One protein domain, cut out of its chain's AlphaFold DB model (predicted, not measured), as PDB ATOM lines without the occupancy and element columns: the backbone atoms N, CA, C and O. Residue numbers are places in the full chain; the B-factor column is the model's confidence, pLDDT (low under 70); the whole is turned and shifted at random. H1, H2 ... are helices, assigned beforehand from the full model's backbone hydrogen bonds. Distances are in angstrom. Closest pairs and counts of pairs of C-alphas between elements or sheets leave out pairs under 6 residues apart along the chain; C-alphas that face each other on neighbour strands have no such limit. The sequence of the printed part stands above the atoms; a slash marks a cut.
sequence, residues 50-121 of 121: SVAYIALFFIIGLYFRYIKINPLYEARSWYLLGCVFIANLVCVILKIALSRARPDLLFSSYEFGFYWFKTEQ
ATOM      1  N   SER A  50     -23.402 -50.996 -13.121       86.75
ATOM      2  CA  SER A  50     -24.501 -50.525 -12.265       86.75
ATOM      3  C   SER A  50     -25.857 -51.142 -12.601       86.75
ATOM      4  O   SER A  50     -26.664 -51.361 -11.700       86.75
ATOM      5  N   VAL A  51     -26.088 -51.483 -13.872       89.19
ATOM      6  CA  VAL A  51     -27.325 -52.123 -14.346       89.19
ATOM      7  C   VAL A  51     -27.617 -53.426 -13.597       89.19
ATOM      8  O   VAL A  51     -28.764 -53.664 -13.222       89.19
ATOM      9  N   ALA A  52     -26.588 -54.233 -13.312       91.38
ATOM     10  CA  ALA A  52     -26.752 -55.486 -12.580       91.38
ATOM     11  C   ALA A  52     -27.261 -55.240 -11.149       91.38
ATOM     12  O   ALA A  52     -28.179 -55.917 -10.694       91.38
ATOM     13  N   TYR A  53     -26.724 -54.227 -10.464       92.12
ATOM     14  CA  TYR A  53     -27.137 -53.881  -9.100       92.12
ATOM     15  C   TYR A  53     -28.520 -53.242  -9.035       92.12
ATOM     16  O   TYR A  53     -29.279 -53.539  -8.117       92.12
ATOM     17  N   ILE A  54     -28.871 -52.394 -10.008       92.94
ATOM     18  CA  ILE A  54     -30.220 -51.819 -10.096       92.94
ATOM     19  C   ILE A  54     -31.245 -52.948 -10.232       92.94
ATOM     20  O   ILE A  54     -32.196 -53.000  -9.454       92.94
ATOM     21  N   ALA A  55     -31.019 -53.884 -11.161       93.94
ATOM     22  CA  ALA A  55     -31.895 -55.039 -11.345       93.94
ATOM     23  C   ALA A  55     -31.959 -55.915 -10.083       93.94
ATOM     24  O   ALA A  55     -33.047 -56.271  -9.633       93.94
ATOM     25  N   LEU A  56     -30.807 -56.208  -9.472       94.69
ATOM     26  CA  LEU A  56     -30.714 -57.020  -8.260       94.69
ATOM     27  C   LEU A  56     -31.517 -56.416  -7.101       94.69
ATOM     28  O   LEU A  56     -32.365 -57.093  -6.521       94.69
ATOM     29  N   PHE A  57     -31.285 -55.145  -6.762       95.06
ATOM     30  CA  PHE A  57     -31.971 -54.506  -5.636       95.06
ATOM     31  C   PHE A  57     -33.460 -54.297  -5.900       95.06
ATOM     32  O   PHE A  57     -34.256 -54.416  -4.968       95.06
ATOM     33  N   PHE A  58     -33.848 -54.071  -7.157       94.81
ATOM     34  CA  PHE A  58     -35.250 -54.000  -7.549       94.81
ATOM     35  C   PHE A  58     -35.964 -55.341  -7.331       94.81
ATOM     36  O   PHE A  58     -36.990 -55.392  -6.653       94.81
ATOM     37  N   ILE A  59     -35.389 -56.443  -7.828       95.94
ATOM     38  CA  ILE A  59     -35.956 -57.793  -7.672       95.94
ATOM     39  C   ILE A  59     -36.030 -58.186  -6.195       95.94
ATOM     40  O   ILE A  59     -37.055 -58.696  -5.748       95.94
ATOM     41  N   ILE A  60     -34.975 -57.924  -5.417       95.12
ATOM     42  CA  ILE A  60     -34.954 -58.236  -3.982       95.12
ATOM     43  C   ILE A  60     -36.005 -57.409  -3.219       95.12
ATOM     44  O   ILE A  60     -36.677 -57.946  -2.338       95.12
ATOM     45  N   GLY A  61     -36.196 -56.134  -3.572       93.12
ATOM     46  CA  GLY A  61     -37.252 -55.296  -2.996       93.12
ATOM     47  C   GLY A  61     -38.647 -55.879  -3.239       93.12
ATOM     48  O   GLY A  61     -39.432 -56.015  -2.302       93.12
ATOM     49  N   LEU A  62     -38.931 -56.320  -4.470       94.50
ATOM     50  CA  LEU A  62     -40.187 -57.007  -4.798       94.50
ATOM     51  C   LEU A  62     -40.317 -58.352  -4.067       94.50
ATOM     52  O   LEU A  62     -41.390 -58.681  -3.562       94.50
ATOM     53  N   TYR A  63     -39.231 -59.115  -3.957       95.00
ATOM     54  CA  TYR A  63     -39.213 -60.398  -3.256       95.00
ATOM     55  C   TYR A  63     -39.600 -60.252  -1.776       95.00
ATOM     56  O   TYR A  63     -40.456 -60.994  -1.288       95.00
ATOM     57  N   PHE A  64     -39.026 -59.275  -1.065       94.06
ATOM     58  CA  PHE A  64     -39.373 -59.020   0.338       94.06
ATOM     59  C   PHE A  64     -40.749 -58.381   0.526       94.06
ATOM     60  O   PHE A  64     -41.309 -58.474   1.616       94.06
ATOM     61  N   ARG A  65     -41.314 -57.779  -0.522       92.06
ATOM     62  CA  ARG A  65     -42.670 -57.225  -0.496       92.06
ATOM     63  C   ARG A  65     -43.749 -58.288  -0.706       92.06
ATOM     64  O   ARG A  65     -44.763 -58.258  -0.018       92.06
ATOM     65  N   TYR A  66     -43.547 -59.208  -1.653       93.56
ATOM     66  CA  TYR A  66     -44.599 -60.131  -2.106       93.56
ATOM     67  C   TYR A  66     -44.416 -61.585  -1.664       93.56
ATOM     68  O   TYR A  66     -45.410 -62.277  -1.476       93.56
ATOM     69  N   ILE A  67     -43.178 -62.065  -1.511       94.25
ATOM     70  CA  ILE A  67     -42.907 -63.482  -1.211       94.25
ATOM     71  C   ILE A  67     -42.555 -63.655   0.263       94.25
ATOM     72  O   ILE A  67     -43.197 -64.421   0.977       94.25
ATOM     73  N   LYS A  68     -41.539 -62.929   0.738       91.12
ATOM     74  CA  LYS A  68     -41.074 -63.003   2.126       91.12
ATOM     75  C   LYS A  68     -41.274 -61.661   2.809       91.12
ATOM     76  O   LYS A  68     -40.319 -60.901   2.938       91.12
ATOM     77  N   ILE A  69     -42.505 -61.412   3.256       91.06
ATOM     78  CA  ILE A  69     -42.925 -60.146   3.866       91.06
ATOM     79  C   ILE A  69     -42.013 -59.811   5.049       91.06
ATOM     80  O   ILE A  69     -42.117 -60.387   6.133       91.06
ATOM     81  N   ASN A  70     -41.079 -58.890   4.822       93.44
ATOM     82  CA  ASN A  70     -40.205 -58.355   5.853       93.44
ATOM     83  C   ASN A  70     -39.960 -56.864   5.586       93.44
ATOM     84  O   ASN A  70     -39.131 -56.525   4.734       93.44
ATOM     85  N   PRO A  71     -40.626 -55.971   6.338       91.38
ATOM     86  CA  PRO A  71     -40.603 -54.538   6.054       91.38
ATOM     87  C   PRO A  71     -39.204 -53.928   6.213       91.38
ATOM     88  O   PRO A  71     -38.862 -52.962   5.533       91.38
ATOM     89  N   LEU A  72     -38.359 -54.506   7.074       95.06
ATOM     90  CA  LEU A  72     -36.998 -54.021   7.290       95.06
ATOM     91  C   LEU A  72     -36.102 -54.305   6.081       95.06
ATOM     92  O   LEU A  72     -35.344 -53.432   5.657       95.06
ATOM     93  N   TYR A  73     -36.160 -55.522   5.534       92.88
ATOM     94  CA  TYR A  73     -35.360 -55.872   4.359       92.88
ATOM     95  C   TYR A  73     -35.885 -55.211   3.087       92.88
ATOM     96  O   TYR A  73     -35.073 -54.761   2.285       92.88
ATOM     97  N   GLU A  74     -37.203 -55.055   2.952       94.06
ATOM     98  CA  GLU A  74     -37.802 -54.266   1.875       94.06
ATOM     99  C   GLU A  74     -37.253 -52.827   1.871       94.06
ATOM    100  O   GLU A  74     -36.692 -52.378   0.870       94.06
ATOM    101  N   ALA A  75     -37.332 -52.122   3.007       94.19
ATOM    102  CA  ALA A  75     -36.839 -50.748   3.119       94.19
ATOM    103  C   ALA A  75     -35.335 -50.634   2.808       94.19
ATOM    104  O   ALA A  75     -34.906 -49.704   2.125       94.19
ATOM    105  N   ARG A  76     -34.526 -51.603   3.260       95.25
ATOM    106  CA  ARG A  76     -33.084 -51.657   2.965       95.25
ATOM    107  C   ARG A  76     -32.803 -51.857   1.477       95.25
ATOM    108  O   ARG A  76     -31.908 -51.201   0.947       95.25
ATOM    109  N   SER A  77     -33.554 -52.718   0.795       94.56
ATOM    110  CA  SER A  77     -33.407 -52.934  -0.648       94.56
ATOM    111  C   SER A  77     -33.753 -51.683  -1.451       94.56
ATOM    112  O   SER A  77     -32.988 -51.303  -2.337       94.56
ATOM    113  N   TRP A  78     -34.840 -50.992  -1.098       95.81
ATOM    114  CA  TRP A  78     -35.203 -49.724  -1.736       95.81
ATOM    115  C   TRP A  78     -34.178 -48.622  -1.476       95.81
ATOM    116  O   TRP A  78     -33.838 -47.872  -2.391       95.81
ATOM    117  N   TYR A  79     -33.634 -48.554  -0.260       96.44
ATOM    118  CA  TYR A  79     -32.565 -47.618   0.073       96.44
ATOM    119  C   TYR A  79     -31.309 -47.859  -0.777       96.44
ATOM    120  O   TYR A  79     -30.799 -46.926  -1.396       96.44
ATOM    121  N   LEU A  80     -30.843 -49.111  -0.876       95.81
ATOM    122  CA  LEU A  80     -29.680 -49.471  -1.695       95.81
ATOM    123  C   LEU A  80     -29.903 -49.165  -3.180       95.81
ATOM    124  O   LEU A  80     -29.010 -48.623  -3.836       95.81
ATOM    125  N   LEU A  81     -31.103 -49.447  -3.696       96.00
ATOM    126  CA  LEU A  81     -31.490 -49.070  -5.052       96.00
ATOM    127  C   LEU A  81     -31.408 -47.552  -5.251       96.00
ATOM    128  O   LEU A  81     -30.816 -47.100  -6.229       96.00
ATOM    129  N   GLY A  82     -31.929 -46.770  -4.302       94.56
ATOM    130  CA  GLY A  82     -31.837 -45.311  -4.310       94.56
ATOM    131  C   GLY A  82     -30.392 -44.811  -4.339       94.56
ATOM    132  O   GLY A  82     -30.055 -43.974  -5.174       94.56
ATOM    133  N   CYS A  83     -29.510 -45.361  -3.498       94.94
ATOM    134  CA  CYS A  83     -28.090 -44.998  -3.478       94.94
ATOM    135  C   CYS A  83     -27.407 -45.238  -4.830       94.94
ATOM    136  O   CYS A  83     -26.720 -44.352  -5.339       94.94
ATOM    137  N   VAL A  84     -27.612 -46.416  -5.429       94.50
ATOM    138  CA  VAL A  84     -27.028 -46.741  -6.738       94.50
ATOM    139  C   VAL A  84     -27.606 -45.834  -7.818       94.50
ATOM    140  O   VAL A  84     -26.857 -45.306  -8.639       94.50
ATOM    141  N   PHE A  85     -28.921 -45.624  -7.818       93.88
ATOM    142  CA  PHE A  85     -29.591 -44.822  -8.833       93.88
ATOM    143  C   PHE A  85     -29.150 -43.356  -8.792       93.88
ATOM    144  O   PHE A  85     -28.739 -42.812  -9.815       93.88
ATOM    145  N   ILE A  86     -29.149 -42.739  -7.609       94.06
ATOM    146  CA  ILE A  86     -28.733 -41.343  -7.424       94.06
ATOM    147  C   ILE A  86     -27.260 -41.168  -7.799       94.06
ATOM    148  O   ILE A  86     -26.928 -40.242  -8.535       94.06
ATOM    149  N   ALA A  87     -26.372 -42.068  -7.365       93.69
ATOM    150  CA  ALA A  87     -24.960 -41.998  -7.734       93.69
ATOM    151  C   ALA A  87     -24.755 -42.112  -9.255       93.69
ATOM    152  O   ALA A  87     -23.957 -41.370  -9.828       93.69
ATOM    153  N   ASN A  88     -25.505 -42.994  -9.930       91.12
ATOM    154  CA  ASN A  88     -25.472 -43.092 -11.390       91.12
ATOM    155  C   ASN A  88     -25.984 -41.816 -12.056       91.12
ATOM    156  O   ASN A  88     -25.346 -41.342 -12.991       91.12
ATOM    157  N   LEU A  89     -27.078 -41.238 -11.562       92.69
ATOM    158  CA  LEU A  89     -27.630 -39.991 -12.084       92.69
ATOM    159  C   LEU A  89     -26.620 -38.843 -11.971       92.69
ATOM    160  O   LEU A  89     -26.351 -38.163 -12.958       92.69
ATOM    161  N   VAL A  90     -25.996 -38.678 -10.801       94.12
ATOM    162  CA  VAL A  90     -24.938 -37.679 -10.586       94.12
ATOM    163  C   VAL A  90     -23.765 -37.926 -11.535       94.12
ATOM    164  O   VAL A  90     -23.296 -36.995 -12.184       94.12
ATOM    165  N   CYS A  91     -23.325 -39.177 -11.692       89.19
ATOM    166  CA  CYS A  91     -22.283 -39.534 -12.655       89.19
ATOM    167  C   CYS A  91     -22.663 -39.193 -14.101       89.19
ATOM    168  O   CYS A  91     -21.806 -38.733 -14.847       89.19
ATOM    169  N   VAL A  92     -23.911 -39.412 -14.519       87.56
ATOM    170  CA  VAL A  92     -24.382 -39.052 -15.866       87.56
ATOM    171  C   VAL A  92     -24.350 -37.539 -16.056       87.56
ATOM    172  O   VAL A  92     -23.794 -37.073 -17.046       87.56
ATOM    173  N   ILE A  93     -24.856 -36.776 -15.086       89.50
ATOM    174  CA  ILE A  93     -24.827 -35.308 -15.124       89.50
ATOM    175  C   ILE A  93     -23.385 -34.810 -15.230       89.50
ATOM    176  O   ILE A  93     -23.078 -34.000 -16.099       89.50
ATOM    177  N   LEU A  94     -22.479 -35.336 -14.402       87.56
ATOM    178  CA  LEU A  94     -21.062 -34.977 -14.452       87.56
ATOM    179  C   LEU A  94     -20.414 -35.374 -15.780       87.56
ATOM    180  O   LEU A  94     -19.619 -34.612 -16.316       87.56
ATOM    181  N   LYS A  95     -20.754 -36.539 -16.340       84.06
ATOM    182  CA  LYS A  95     -20.232 -36.974 -17.642       84.06
ATOM    183  C   LYS A  95     -20.652 -36.032 -18.765       84.06
ATOM    184  O   LYS A  95     -19.804 -35.694 -19.579       84.06
ATOM    185  N   ILE A  96     -21.913 -35.602 -18.781       82.06
ATOM    186  CA  ILE A  96     -22.437 -34.657 -19.780       82.06
ATOM    187  C   ILE A  96     -21.847 -33.261 -19.568       82.06
ATOM    188  O   ILE A  96     -21.492 -32.590 -20.526       82.06
ATOM    189  N   ALA A  97     -21.722 -32.818 -18.315       83.00
ATOM    190  CA  ALA A  97     -21.180 -31.500 -18.016       83.00
ATOM    191  C   ALA A  97     -19.696 -31.405 -18.387       83.00
ATOM    192  O   ALA A  97     -19.288 -30.428 -19.001       83.00
ATOM    193  N   LEU A  98     -18.891 -32.410 -18.022       81.38
ATOM    194  CA  LEU A  98     -17.443 -32.409 -18.241       81.38
ATOM    195  C   LEU A  98     -17.053 -32.815 -19.675       81.38
ATOM    196  O   LEU A  98     -15.998 -32.395 -20.150       81.38
ATOM    197  N   SER A  99     -17.852 -33.670 -20.333       78.38
ATOM    198  CA  SER A  99     -17.579 -34.318 -21.632       78.38
ATOM    199  C   SER A  99     -16.103 -34.654 -21.846       78.38
ATOM    200  O   SER A  99     -15.455 -34.220 -22.800       78.38
ATOM    201  N   ARG A 100     -15.534 -35.401 -20.898       77.00
ATOM    202  CA  ARG A 100     -14.163 -35.903 -21.008       77.00
ATOM    203  C   ARG A 100     -14.121 -37.004 -22.069       77.00
ATOM    204  O   ARG A 100     -14.817 -38.011 -21.917       77.00
ATOM    205  N   ALA A 101     -13.281 -36.843 -23.089       78.38
ATOM    206  CA  ALA A 101     -13.038 -37.899 -24.066       78.38
ATOM    207  C   ALA A 101     -12.403 -39.113 -23.378       78.38
ATOM    208  O   ALA A 101     -11.521 -38.980 -22.520       78.38
ATOM    209  N   ARG A 102     -12.888 -40.310 -23.723       77.44
ATOM    210  CA  ARG A 102     -12.320 -41.552 -23.191       77.44
ATOM    211  C   ARG A 102     -10.953 -41.811 -23.827       77.44
ATOM    212  O   ARG A 102     -10.755 -41.423 -24.972       77.44
ATOM    213  N   PRO A 103     -10.042 -42.511 -23.131       73.25
ATOM    214  CA  PRO A 103      -8.739 -42.865 -23.685       73.25
ATOM    215  C   PRO A 103      -8.812 -43.604 -25.026       73.25
ATOM    216  O   PRO A 103      -7.940 -43.404 -25.856       73.25
ATOM    217  N   ASP A 104      -9.863 -44.388 -25.276       71.12
ATOM    218  CA  ASP A 104     -10.035 -45.106 -26.547       71.12
ATOM    219  C   ASP A 104     -10.165 -44.157 -27.754       71.12
ATOM    220  O   ASP A 104      -9.661 -44.458 -28.837       71.12
ATOM    221  N   LEU A 105     -10.757 -42.968 -27.560       77.06
ATOM    222  CA  LEU A 105     -10.899 -41.954 -28.613       77.06
ATOM    223  C   LEU A 105      -9.552 -41.341 -29.019       77.06
ATOM    224  O   LEU A 105      -9.402 -40.886 -30.152       77.06
ATOM    225  N   LEU A 106      -8.539 -41.397 -28.147       76.38
ATOM    226  CA  LEU A 106      -7.183 -40.980 -28.507       76.38
ATOM    227  C   LEU A 106      -6.623 -41.854 -29.637       76.38
ATOM    228  O   LEU A 106      -5.839 -41.363 -30.444       76.38
ATOM    229  N   PHE A 107      -7.012 -43.130 -29.699       74.38
ATOM    230  CA  PHE A 107      -6.512 -44.067 -30.705       74.38
ATOM    231  C   PHE A 107      -7.379 -44.104 -31.966       74.38
ATOM    232  O   PHE A 107      -6.843 -44.353 -33.042       74.38
ATOM    233  N   SER A 108      -8.688 -43.842 -31.864       75.06
ATOM    234  CA  SER A 108      -9.584 -43.840 -33.028       75.06
ATOM    235  C   SER A 108      -9.683 -42.483 -33.729       75.06
ATOM    236  O   SER A 108      -9.611 -42.427 -34.952       75.06
ATOM    237  N   SER A 109      -9.860 -41.394 -32.973       74.12
ATOM    238  CA  SER A 109     -10.134 -40.043 -33.495       74.12
ATOM    239  C   SER A 109      -9.073 -39.008 -33.102       74.12
ATOM    240  O   SER A 109      -9.219 -37.834 -33.421       74.12
ATOM    241  N   TYR A 110      -7.979 -39.428 -32.450       74.31
ATOM    242  CA  TYR A 110      -6.929 -38.547 -31.911       74.31
ATOM    243  C   TYR A 110      -7.443 -37.508 -30.900       74.31
ATOM    244  O   TYR A 110      -6.791 -36.495 -30.641       74.31
ATOM    245  N   GLU A 111      -8.586 -37.784 -30.275       73.25
ATOM    246  CA  GLU A 111      -9.235 -36.891 -29.321       73.25
ATOM    247  C   GLU A 111      -8.851 -37.247 -27.883       73.25
ATOM    248  O   GLU A 111      -9.061 -38.363 -27.407       73.25
ATOM    249  N   PHE A 112      -8.281 -36.282 -27.156       73.38
ATOM    250  CA  PHE A 112      -7.896 -36.450 -25.757       73.38
ATOM    251  C   PHE A 112      -8.001 -35.112 -25.030       73.38
ATOM    252  O   PHE A 112      -7.243 -34.184 -25.304       73.38
ATOM    253  N   GLY A 113      -8.969 -34.994 -24.120       73.06
ATOM    254  CA  GLY A 113      -9.284 -33.704 -23.513       73.06
ATOM    255  C   GLY A 113     -10.640 -33.648 -22.827       73.06
ATOM    256  O   GLY A 113     -11.384 -34.632 -22.775       73.06
ATOM    257  N   PHE A 114     -10.948 -32.466 -22.299       75.81
ATOM    258  CA  PHE A 114     -12.285 -32.079 -21.863       75.81
ATOM    259  C   PHE A 114     -12.919 -31.220 -22.952       75.81
ATOM    260  O   PHE A 114     -12.369 -30.179 -23.308       75.81
ATOM    261  N   TYR A 115     -14.068 -31.656 -23.456       74.31
ATOM    262  CA  TYR A 115     -14.779 -30.979 -24.540       74.31
ATOM    263  C   TYR A 115     -16.007 -30.204 -24.032       74.31
ATOM    264  O   TYR A 115     -16.595 -29.424 -24.778       74.31
ATOM    265  N   TRP A 116     -16.349 -30.328 -22.740       74.56
ATOM    266  CA  TRP A 116     -17.456 -29.605 -22.098       74.56
ATOM    267  C   TRP A 116     -18.773 -29.744 -22.890       74.56
ATOM    268  O   TRP A 116     -19.123 -30.827 -23.340       74.56
ATOM    269  N   PHE A 117     -19.525 -28.669 -23.106       64.06
ATOM    270  CA  PHE A 117     -20.776 -28.716 -23.870       64.06
ATOM    271  C   PHE A 117     -20.589 -28.781 -25.396       64.06
ATOM    272  O   PHE A 117     -21.557 -28.570 -26.125       64.06
ATOM    273  N   LYS A 118     -19.385 -29.069 -25.914       60.34
ATOM    274  CA  LYS A 118     -19.242 -29.413 -27.331       60.34
ATOM    275  C   LYS A 118     -19.790 -30.816 -27.573       60.34
ATOM    276  O   LYS A 118     -19.068 -31.806 -27.533       60.34
ATOM    277  N   THR A 119     -21.081 -30.883 -27.852       46.91
ATOM    278  CA  THR A 119     -21.640 -31.913 -28.723       46.91
ATOM    279  C   THR A 119     -21.192 -31.593 -30.144       46.91
ATOM    280  O   THR A 119     -21.884 -30.862 -30.852       46.91
ATOM    281  N   GLU A 120     -20.003 -32.056 -30.537       41.00
ATOM    282  CA  GLU A 120     -19.746 -32.237 -31.966       41.00
ATOM    283  C   GLU A 120     -20.577 -33.441 -32.426       41.00
ATOM    284  O   GLU A 120     -20.658 -34.463 -31.740       41.00
ATOM    285  N   GLN A 121     -21.332 -33.187 -33.491       35.47
ATOM    286  CA  GLN A 121     -22.341 -34.047 -34.100       35.47
ATOM    287  C   GLN A 121     -21.699 -35.206 -34.855       35.47
ATOM    288  O   GLN A 121     -20.667 -34.958 -35.515       35.47
TER     289      GLN A 121
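What this domain is: This is residues 50 to 121 of the 121 residues of the protein "Phosphoesterase, PA-phosphatase related" of Legionella sainthelensi (UniProt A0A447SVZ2). A long helical hairpin, H1 beside the longer H2, makes most of a rod; H2 runs on past H1 towards a small end with the short helix H3 and the tail, residues 109 to 121. The printed part has 72 residues, with helices H1, H2, H3 in that order and no named strand: all helix. It is extended, with a radius of gyration of the C-alphas of 18.6 A and spans of 55 by 20 by 18 A.

Where its parts are: H1, residues 50 to 66, begins at C-alpha 50 (-24.501, -50.525, -12.265) and is 24.5 A long. H2, residues 71 to 98, is 40.2 A long. H3, residues 103 to 108, is 9.4 A long and ends at C-alpha 108 (-9.584, -43.840, -33.028).

How they stand to each other: H1 and H2 touch as a hairpin, at a shallow tilt of 24 degrees, opposite ways; their closest C-alphas, of Gly 61 and Glu 74, are 5.0 A apart. H3 is apart from both. In H1 and H2 every O i to N i+4 pair is within hydrogen-bond range, in H3 1 of 2.

The domain as a whole: The C-alphas farthest apart, of Ile 69 and Tyr 110, are 55.2 A apart. The printed part has no cut, and both links are tight. Residues 117 to 121 have pLDDT under 70.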